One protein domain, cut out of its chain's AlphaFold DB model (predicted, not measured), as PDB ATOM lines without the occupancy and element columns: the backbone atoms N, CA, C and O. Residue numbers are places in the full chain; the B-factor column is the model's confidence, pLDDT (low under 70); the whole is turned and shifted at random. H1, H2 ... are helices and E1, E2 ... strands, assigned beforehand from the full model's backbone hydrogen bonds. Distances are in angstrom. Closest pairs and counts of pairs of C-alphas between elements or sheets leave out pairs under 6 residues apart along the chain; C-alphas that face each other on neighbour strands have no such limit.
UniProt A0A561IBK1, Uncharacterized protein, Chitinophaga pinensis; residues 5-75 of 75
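What this domain is: This is residues 5 to 75 of the 75 residues of an uncharacterized protein of Chitinophaga pinensis (UniProt A0A561IBK1). A short two-stranded antiparallel ribbon, E1 and E2, has one long helix, H1, over one of its faces, with residues 36 to 45 nearest to the strands; the one-turn helix H2 follows directly on E1 at one end of the ribbon. A long stretch with no named element, residues 5 to 26, loops loosely from beyond the ribbon's other face round to the beginning of H1. The printed part has 71 residues, with H1, E1, H2 and E2 in that order, a mixed class; under half of the residues, 32, are in named elements. It is only just compact, close to loose, with a radius of gyration of the C-alphas of 13.1 A, and spans 33 by 31 by 20 A.

How they stand to each other: E1, residues 54 to 57, and E2, residues 71 to 74, are antiparallel neighbours at 164 degrees; N 56 and O 72 are 2.9 A apart, and N 54 and O 74 3.0 A, within hydrogen-bond range. The closest C-alphas of H1, residues 27 to 46, and E1 are those of His 44 and Asn 54, 6.3 A apart. H1 and H2, residues 58 to 61, only just touch, with 3 pairs of C-alphas within 8 A; H1 does so with residues 33 to 36 alone, and the closest C-alphas are those of Phe 36 and Leu 58, 6.9 A apart. In H1 every O i to N i+4 pair is within hydrogen-bond range; H2 is too short for such a pair.

Where its parts are: E1 measures 10.6 A from first to last C-alpha, E2 10.1 A, H2 5.2 A and H1 29.4 A. H1 begins at C-alpha 27 (238.206, 255.580, 262.189), and E2 ends at C-alpha 74 (238.967, 278.448, 250.448).

The domain as a whole: The two farthest C-alphas, of Thr 26 and Asp 51, are 36.6 A apart. The printed part has no cut; E1 to H2 is a tight link, H1 to E1 and H2 to E2 are short. Mean pLDDT of the printed part is 76.0, with residues 5 to 22, 48 to 51 and 66 to 68 under 70.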
ATOM      1  N   GLY A   5     242.583 265.097 244.710       58.72
ATOM      2  CA  GLY A   5     243.956 264.778 245.083       58.72
ATOM      3  C   GLY A   5     244.801 264.497 243.849       58.72
ATOM      4  O   GLY A   5     244.276 264.375 242.739       58.72
ATOM      5  N   TYR A   6     246.107 264.397 244.059       59.97
ATOM      6  CA  TYR A   6     247.096 264.002 243.062       59.97
ATOM      7  C   TYR A   6     248.123 263.060 243.706       59.97
ATOM      8  O   TYR A   6     248.173 262.923 244.928       59.97
ATOM      9  N   VAL A   7     248.931 262.394 242.882       55.84
ATOM     10  CA  VAL A   7     250.053 261.567 243.350       55.84
ATOM     11  C   VAL A   7     251.287 262.458 243.502       55.84
ATOM     12  O   VAL A   7     251.671 263.117 242.535       55.84
ATOM     13  N   ASP A   8     251.878 262.497 244.698       54.69
ATOM     14  CA  ASP A   8     253.061 263.319 245.012       54.69
ATOM     15  C   ASP A   8     254.224 262.992 244.049       54.69
ATOM     16  O   ASP A   8     254.468 261.818 243.748       54.69
ATOM     17  N   ASN A   9     254.947 264.008 243.560       55.97
ATOM     18  CA  ASN A   9     256.008 263.894 242.542       55.97
ATOM     19  C   ASN A   9     255.548 263.391 241.161       55.97
ATOM     20  O   ASN A   9     256.318 262.754 240.435       55.97
ATOM     21  N   SER A  10     254.303 263.666 240.776       55.66
ATOM     22  CA  SER A  10     253.838 263.446 239.404       55.66
ATOM     23  C   SER A  10     253.625 264.770 238.676       55.66
ATOM     24  O   SER A  10     253.332 265.794 239.292       55.66
ATOM     25  N   ASP A  11     253.652 264.738 237.341       54.25
ATOM     26  CA  ASP A  11     253.247 265.872 236.491       54.25
ATOM     27  C   ASP A  11     251.785 266.331 236.754       54.25
ATOM     28  O   ASP A  11     251.318 267.312 236.175       54.25
ATOM     29  N   ALA A  12     251.046 265.628 237.630       53.09
ATOM     30  CA  ALA A  12     249.681 265.909 238.053       53.09
ATOM     31  C   ALA A  12     249.558 266.887 239.248       53.09
ATOM     32  O   ALA A  12     248.455 267.073 239.766       53.09
ATOM     33  N   GLU A  13     250.632 267.573 239.646       53.44
ATOM     34  CA  GLU A  13     250.633 268.620 240.689       53.44
ATOM     35  C   GLU A  13     249.983 269.958 240.264       53.44
ATOM     36  O   GLU A  13     250.052 270.960 240.977       53.44
ATOM     37  N   THR A  14     249.329 270.021 239.101       55.81
ATOM     38  CA  THR A  14     248.607 271.227 238.663       55.81
ATOM     39  C   THR A  14     247.125 271.192 239.069       55.81
ATOM     40  O   THR A  14     246.509 270.127 239.074       55.81
ATOM     41  N   PRO A  15     246.465 272.340 239.322       55.25
ATOM     42  CA  PRO A  15     245.021 272.369 239.585       55.25
ATOM     43  C   PRO A  15     244.166 271.737 238.471       55.25
ATOM     44  O   PRO A  15     243.065 271.257 238.726       55.25
ATOM     45  N   SER A  16     244.669 271.720 237.232       55.19
ATOM     46  CA  SER A  16     244.030 271.097 236.066       55.19
ATOM     47  C   SER A  16     244.068 269.567 236.057       55.19
ATOM     48  O   SER A  16     243.299 268.956 235.320       55.19
ATOM     49  N   SER A  17     244.944 268.949 236.847       58.12
ATOM     50  CA  SER A  17     245.111 267.492 236.939       58.12
ATOM     51  C   SER A  17     244.470 266.883 238.190       58.12
ATOM     52  O   SER A  17     244.543 265.676 238.401       58.12
ATOM     53  N   LEU A  18     243.795 267.711 238.987       59.41
ATOM     54  CA  LEU A  18     243.000 267.304 240.136       59.41
ATOM     55  C   LEU A  18     241.826 266.405 239.705       59.41
ATOM     56  O   LEU A  18     240.909 266.843 239.006       59.41
ATOM     57  N   SER A  19     241.826 265.149 240.154       58.66
ATOM     58  CA  SER A  19     240.729 264.189 239.951       58.66
ATOM     59  C   SER A  19     239.979 263.909 241.249       58.66
ATOM     60  O   SER A  19     240.548 264.031 242.330       58.66
ATOM     61  N   GLU A  20     238.703 263.528 241.149       56.97
ATOM     62  CA  GLU A  20     237.921 263.087 242.307       56.97
ATOM     63  C   GLU A  20     238.568 261.840 242.924       56.97
ATOM     64  O   GLU A  20     238.837 260.865 242.220       56.97
ATOM     65  N   VAL A  21     238.844 261.886 244.227       65.06
ATOM     66  CA  VAL A  21     239.514 260.797 244.951       65.06
ATOM     67  C   VAL A  21     238.566 260.117 245.930       65.06
ATOM     68  O   VAL A  21     237.735 260.759 246.571       65.06
ATOM     69  N   SER A  22     238.712 258.799 246.062       65.19
ATOM     70  CA  SER A  22     238.122 258.035 247.166       65.19
ATOM     71  C   SER A  22     239.154 257.908 248.282       65.19
ATOM     72  O   SER A  22     240.283 257.499 248.025       65.19
ATOM     73  N   LEU A  23     238.768 258.247 249.511       73.19
ATOM     74  CA  LEU A  23     239.619 258.086 250.690       73.19
ATOM     75  C   LEU A  23     239.346 256.718 251.325       73.19
ATOM     76  O   LEU A  23     238.218 256.440 251.734       73.19
ATOM     77  N   LEU A  24     240.372 255.871 251.407       79.12
ATOM     78  CA  LEU A  24     240.345 254.647 252.206       79.12
ATOM     79  C   LEU A  24     241.048 254.937 253.530       79.12
ATOM     80  O   LEU A  24     242.266 255.075 253.551       79.12
ATOM     81  N   VAL A  25     240.275 255.063 254.607       82.31
ATOM     82  CA  VAL A  25     240.765 255.518 255.914       82.31
ATOM     83  C   VAL A  25     240.147 254.712 257.056       82.31
ATOM     84  O   VAL A  25     239.031 254.198 256.953       82.31
ATOM     85  N   THR A  26     240.884 254.608 258.155       89.56
ATOM     86  CA  THR A  26     240.446 254.070 259.446       89.56
ATOM     87  C   THR A  26     239.608 255.092 260.227       89.56
ATOM     88  O   THR A  26     239.528 256.264 259.863       89.56
ATOM     89  N   LEU A  27     238.974 254.668 261.328       91.06
ATOM     90  CA  LEU A  27     238.206 255.580 262.189       91.06
ATOM     91  C   LEU A  27     239.078 256.670 262.829       91.06
ATOM     92  O   LEU A  27     238.639 257.815 262.925       91.06
ATOM     93  N   ASP A  28     240.306 256.334 263.224       89.19
ATOM     94  CA  ASP A  28     241.237 257.301 263.814       89.19
ATOM     95  C   ASP A  28     241.682 258.339 262.771       89.19
ATOM     96  O   ASP A  28     241.719 259.536 263.054       89.19
ATOM     97  N   GLU A  29     241.921 257.908 261.530       87.44
ATOM     98  CA  GLU A  29     242.229 258.811 260.412       87.44
ATOM     99  C   GLU A  29     241.018 259.679 260.026       87.44
ATOM    100  O   GLU A  29     241.180 260.837 259.646       87.44
ATOM    101  N   ILE A  30     239.784 259.183 260.183       91.00
ATOM    102  CA  ILE A  30     238.578 260.020 260.043       91.00
ATOM    103  C   ILE A  30     238.558 261.126 261.104       91.00
ATOM    104  O   ILE A  30     238.210 262.263 260.784       91.00
ATOM    105  N   GLN A  31     238.926 260.823 262.351       93.00
ATOM    106  CA  GLN A  31     238.991 261.832 263.408       93.00
ATOM    107  C   GLN A  31     240.060 262.892 263.103       93.00
ATOM    108  O   GLN A  31     239.768 264.083 263.206       93.00
ATOM    109  N   ASP A  32     241.239 262.478 262.632       90.12
ATOM    110  CA  ASP A  32     242.287 263.396 262.167       90.12
ATOM    111  C   ASP A  32     241.788 264.332 261.062       90.12
ATOM    112  O   ASP A  32     242.013 265.540 261.119       90.12
ATOM    113  N   LEU A  33     241.078 263.790 260.066       89.44
ATOM    114  CA  LEU A  33     240.499 264.582 258.981       89.44
ATOM    115  C   LEU A  33     239.472 265.588 259.506       89.44
ATOM    116  O   LEU A  33     239.444 266.732 259.058       89.44
ATOM    117  N   ILE A  34     238.624 265.181 260.452       92.62
ATOM    118  CA  ILE A  34     237.638 266.072 261.070       92.62
ATOM    119  C   ILE A  34     238.334 267.230 261.788       92.62
ATOM    120  O   ILE A  34     237.897 268.373 261.647       92.62
ATOM    121  N   ASP A  35     239.382 266.950 262.557       94.31
ATOM    122  CA  ASP A  35     240.080 267.976 263.330       94.31
ATOM    123  C   ASP A  35     240.883 268.911 262.423       94.31
ATOM    124  O   ASP A  35     240.731 270.128 262.531       94.31
ATOM    125  N   PHE A  36     241.575 268.371 261.418       91.75
ATOM    126  CA  PHE A  36     242.194 269.165 260.358       91.75
ATOM    127  C   PHE A  36     241.192 270.115 259.683       91.75
ATOM    128  O   PHE A  36     241.457 271.306 259.530       91.75
ATOM    129  N   LEU A  37     240.000 269.632 259.315       91.44
ATOM    130  CA  LEU A  37     238.979 270.467 258.673       91.44
ATOM    131  C   LEU A  37     238.430 271.566 259.595       91.44
ATOM    132  O   LEU A  37     238.055 272.638 259.107       91.44
ATOM    133  N   LYS A  38     238.359 271.330 260.912       94.19
ATOM    134  CA  LYS A  38     237.974 272.366 261.885       94.19
ATOM    135  C   LYS A  38     239.041 273.450 261.979       94.19
ATOM    136  O   LYS A  38     238.680 274.624 261.906       94.19
ATOM    137  N   ASP A  39     240.308 273.056 262.079       93.25
ATOM    138  CA  ASP A  39     241.443 273.979 262.163       93.25
ATOM    139  C   ASP A  39     241.530 274.833 260.896       93.25
ATOM    140  O   ASP A  39     241.583 276.057 260.970       93.25
ATOM    141  N   VAL A  40     241.428 274.209 259.717       91.00
ATOM    142  CA  VAL A  40     241.408 274.923 258.432       91.00
ATOM    143  C   VAL A  40     240.266 275.931 258.375       91.00
ATOM    144  O   VAL A  40     240.474 277.080 257.992       91.00
ATOM    145  N   LYS A  41     239.055 275.531 258.781       90.88
ATOM    146  CA  LYS A  41     237.909 276.444 258.831       90.88
ATOM    147  C   LYS A  41     238.185 277.632 259.753       90.88
ATOM    148  O   LYS A  41     237.833 278.756 259.399       90.88
ATOM    149  N   GLU A  42     238.756 277.390 260.929       93.44
ATOM    150  CA  GLU A  42     239.092 278.448 261.875       93.44
ATOM    151  C   GLU A  42     240.147 279.395 261.288       93.44
ATOM    152  O   GLU A  42     239.906 280.601 261.211       93.44
ATOM    153  N   GLU A  43     241.278 278.869 260.821       90.06
ATOM    154  CA  GLU A  43     242.396 279.659 260.303       90.06
ATOM    155  C   GLU A  43     242.016 280.449 259.053       90.06
ATOM    156  O   GLU A  43     242.244 281.658 258.977       90.06
ATOM    157  N   HIS A  44     241.351 279.812 258.091       89.94
ATOM    158  CA  HIS A  44     240.948 280.488 256.858       89.94
ATOM    159  C   HIS A  44     239.886 281.562 257.122       89.94
ATOM    160  O   HIS A  44     239.853 282.565 256.414       89.94
ATOM    161  N   SER A  45     239.067 281.424 258.177       87.94
ATOM    162  CA  SER A  45     238.113 282.470 258.577       87.94
ATOM    163  C   SER A  45     238.778 283.733 259.142       87.94
ATOM    164  O   SER A  45     238.177 284.810 259.107       87.94
ATOM    165  N   LYS A  46     240.019 283.629 259.639       88.56
ATOM    166  CA  LYS A  46     240.801 284.773 260.141       88.56
ATOM    167  C   LYS A  46     241.364 285.621 258.994       88.56
ATOM    168  O   LYS A  46     241.603 286.816 259.175       88.56
ATOM    169  N   VAL A  47     241.532 285.040 257.804       79.19
ATOM    170  CA  VAL A  47     242.042 285.728 256.610       79.19
ATOM    171  C   VAL A  47     240.881 286.391 255.864       79.19
ATOM    172  O   VAL A  47     240.303 285.854 254.927       79.19
ATOM    173  N   ASN A  48     240.500 287.586 256.316       62.25
ATOM    174  CA  ASN A  48     239.265 288.262 255.904       62.25
ATOM    175  C   ASN A  48     239.430 289.165 254.658       62.25
ATOM    176  O   ASN A  48     238.980 290.314 254.630       62.25
ATOM    177  N   THR A  49     240.116 288.671 253.628       63.06
ATOM    178  CA  THR A  49     240.404 289.421 252.395       63.06
ATOM    179  C   THR A  49     239.817 288.706 251.189       63.06
ATOM    180  O   THR A  49     240.297 287.643 250.813       63.06
ATOM    181  N   ARG A  50     238.808 289.321 250.552       62.81
ATOM    182  CA  ARG A  50     238.010 288.756 249.437       62.81
ATOM    183  C   ARG A  50     238.811 288.308 248.204       62.81
ATOM    184  O   ARG A  50     238.263 287.615 247.348       62.81
ATOM    185  N   ASP A  51     240.074 288.713 248.121       69.00
ATOM    186  CA  ASP A  51     240.955 288.478 246.980       69.00
ATOM    187  C   ASP A  51     242.101 287.501 247.295       69.00
ATOM    188  O   ASP A  51     242.960 287.274 246.444       69.00
ATOM    189  N   VAL A  52     242.124 286.907 248.494       73.94
ATOM    190  CA  VAL A  52     243.155 285.940 248.898       73.94
ATOM    191  C   VAL A  52     242.579 284.531 248.876       73.94
ATOM    192  O   VAL A  52     241.582 284.240 249.525       73.94
ATOM    193  N   ILE A  53     243.233 283.652 248.120       79.44
ATOM    194  CA  ILE A  53     242.970 282.215 248.142       79.44
ATOM    195  C   ILE A  53     243.809 281.615 249.267       79.44
ATOM    196  O   ILE A  53     245.039 281.686 249.221       79.44
ATOM    197  N   ASN A  54     243.152 281.005 250.249       80.38
ATOM    198  CA  ASN A  54     243.826 280.258 251.303       80.38
ATOM    199  C   ASN A  54     243.898 278.789 250.910       80.38
ATOM    200  O   ASN A  54     242.957 278.253 250.325       80.38
ATOM    201  N   HIS A  55     245.005 278.132 251.238       84.31
ATOM    202  CA  HIS A  55     245.132 276.692 251.085       84.31
ATOM    203  C   HIS A  55     245.857 276.096 252.287       84.31
ATOM    204  O   HIS A  55     246.708 276.742 252.898       84.31
ATOM    205  N   SER A  56     245.491 274.871 252.641       85.12
ATOM    206  CA  SER A  56     246.136 274.108 253.705       85.12
ATOM    207  C   SER A  56     246.268 272.656 253.294       85.12
ATOM    208  O   SER A  56     245.360 272.102 252.673       85.12
ATOM    209  N   HIS A  57     247.395 272.063 253.671       84.81
ATOM    210  CA  HIS A  57     247.759 270.688 253.369       84.81
ATOM    211  C   HIS A  57     247.652 269.835 254.633       84.81
ATOM    212  O   HIS A  57     248.123 270.233 255.702       84.81
ATOM    213  N   LEU A  58     247.063 268.647 254.523       83.88
ATOM    214  CA  LEU A  58     246.979 267.702 255.640       83.88
ATOM    215  C   LEU A  58     248.373 267.222 256.070       83.88
ATOM    216  O   LEU A  58     248.625 267.052 257.266       83.88
ATOM    217  N   LYS A  59     249.293 267.044 255.112       82.50
ATOM    218  CA  LYS A  59     250.663 266.588 255.399       82.50
ATOM    219  C   LYS A  59     251.470 267.575 256.247       82.50
ATOM    220  O   LYS A  59     252.313 267.144 257.037       82.50
ATOM    221  N   ASP A  60     251.161 268.868 256.141       86.19
ATOM    222  CA  ASP A  60     251.774 269.923 256.957       86.19
ATOM    223  C   ASP A  60     251.254 269.891 258.400       86.19
ATOM    224  O   ASP A  60     251.986 270.213 259.336       86.19
ATOM    225  N   TRP A  61     249.998 269.473 258.591       88.12
ATOM    226  CA  TRP A  61     249.370 269.364 259.909       88.12
ATOM    227  C   TRP A  61     249.848 268.122 260.670       88.12
ATOM    228  O   TRP A  61     250.194 268.207 261.851       88.12
ATOM    229  N   LYS A  62     249.924 266.961 260.001       81.75
ATOM    230  CA  LYS A  62     250.372 265.710 260.630       81.75
ATOM    231  C   LYS A  62     251.361 264.965 259.743       81.75
ATOM    232  O   LYS A  62     251.004 264.342 258.748       81.75
ATOM    233  N   SER A  63     252.611 264.930 260.207       79.12
ATOM    234  CA  SER A  63     253.757 264.328 259.507       79.12
ATOM    235  C   SER A  63     253.653 262.825 259.198       79.12
ATOM    236  O   SER A  63     254.562 262.279 258.579       79.12
ATOM    237  N   VAL A  64     252.586 262.146 259.637       79.69
ATOM    238  CA  VAL A  64     252.296 260.749 259.278       79.69
ATOM    239  C   VAL A  64     251.824 260.622 257.823       79.69
ATOM    240  O   VAL A  64     252.102 259.615 257.180       79.69
ATOM    241  N   TYR A  65     251.205 261.666 257.264       73.06
ATOM    242  CA  TYR A  65     250.657 261.680 255.905       73.06
ATOM    243  C   TYR A  65     251.703 262.117 254.860       73.06
ATOM    244  O   TYR A  65     251.509 263.082 254.133       73.06
ATOM    245  N   LYS A  66     252.861 261.443 254.793       67.38
ATOM    246  CA  LYS A  66     253.973 261.869 253.910       67.38
ATOM    247  C   LYS A  66     253.774 261.567 252.429       67.38
ATOM    248  O   LYS A  66     254.322 262.279 251.603       67.38
ATOM    249  N   GLU A  67     253.045 260.502 252.109       65.62
ATOM    250  CA  GLU A  67     252.856 260.022 250.729       65.62
ATOM    251  C   GLU A  67     251.440 260.292 250.199       65.62
ATOM    252  O   GLU A  67     251.071 259.868 249.107       65.62
ATOM    253  N   THR A  68     250.600 260.955 250.991       66.75
ATOM    254  CA  THR A  68     249.212 261.257 250.645       66.75
ATOM    255  C   THR A  68     248.876 262.622 251.197       66.75
ATOM    256  O   THR A  68     249.057 262.860 252.388       66.75
ATOM    257  N   ASP A  69     248.369 263.507 250.346       71.81
ATOM    258  CA  ASP A  69     248.004 264.855 250.754       71.81
ATOM    259  C   ASP A  69     246.535 265.149 250.453       71.81
ATOM    260  O   ASP A  69     246.001 264.773 249.407       71.81
ATOM    261  N   LEU A  70     245.896 265.845 251.387       77.88
ATOM    262  CA  LEU A  70     244.573 266.421 251.214       77.88
ATOM    263  C   LEU A  70     244.719 267.933 251.303       77.88
ATOM    264  O   LEU A  70     245.076 268.470 252.352       77.88
ATOM    265  N   ILE A  71     244.391 268.607 250.208       78.44
ATOM    266  CA  ILE A  71     244.505 270.058 250.103       78.44
ATOM    267  C   ILE A  71     243.117 270.669 250.196       78.44
ATOM    268  O   ILE A  71     242.221 270.343 249.413       78.44
ATOM    269  N   ILE A  72     242.944 271.588 251.139       81.50
ATOM    270  CA  ILE A  72     241.712 272.355 251.300       81.50
ATOM    271  C   ILE A  72     241.981 273.785 250.879       81.50
ATOM    272  O   ILE A  72     242.852 274.443 251.441       81.50
ATOM    273  N   VAL A  73     241.216 274.253 249.895       78.06
ATOM    274  CA  VAL A  73     241.308 275.608 249.354       78.06
ATOM    275  C   VAL A  73     240.016 276.356 249.660       78.06
ATOM    276  O   VAL A  73     238.929 275.856 249.357       78.06
ATOM    277  N   THR A  74     240.116 277.559 250.223       78.81
ATOM    278  CA  THR A  74     238.967 278.448 250.448       78.81
ATOM    279  C   THR A  74     239.197 279.824 249.829       78.81
ATOM    280  O   THR A  74     240.327 280.236 249.559       78.81
ATOM    281  N   LYS A  75     238.093 280.533 249.602       74.38
ATOM    282  CA  LYS A  75     238.040 281.912 249.120       74.38
ATOM    283  C   LYS A  75     237.168 282.739 250.057       74.38
ATOM    284  O   LYS A  75     236.211 282.141 250.601       74.38
TER     285      LYS A  75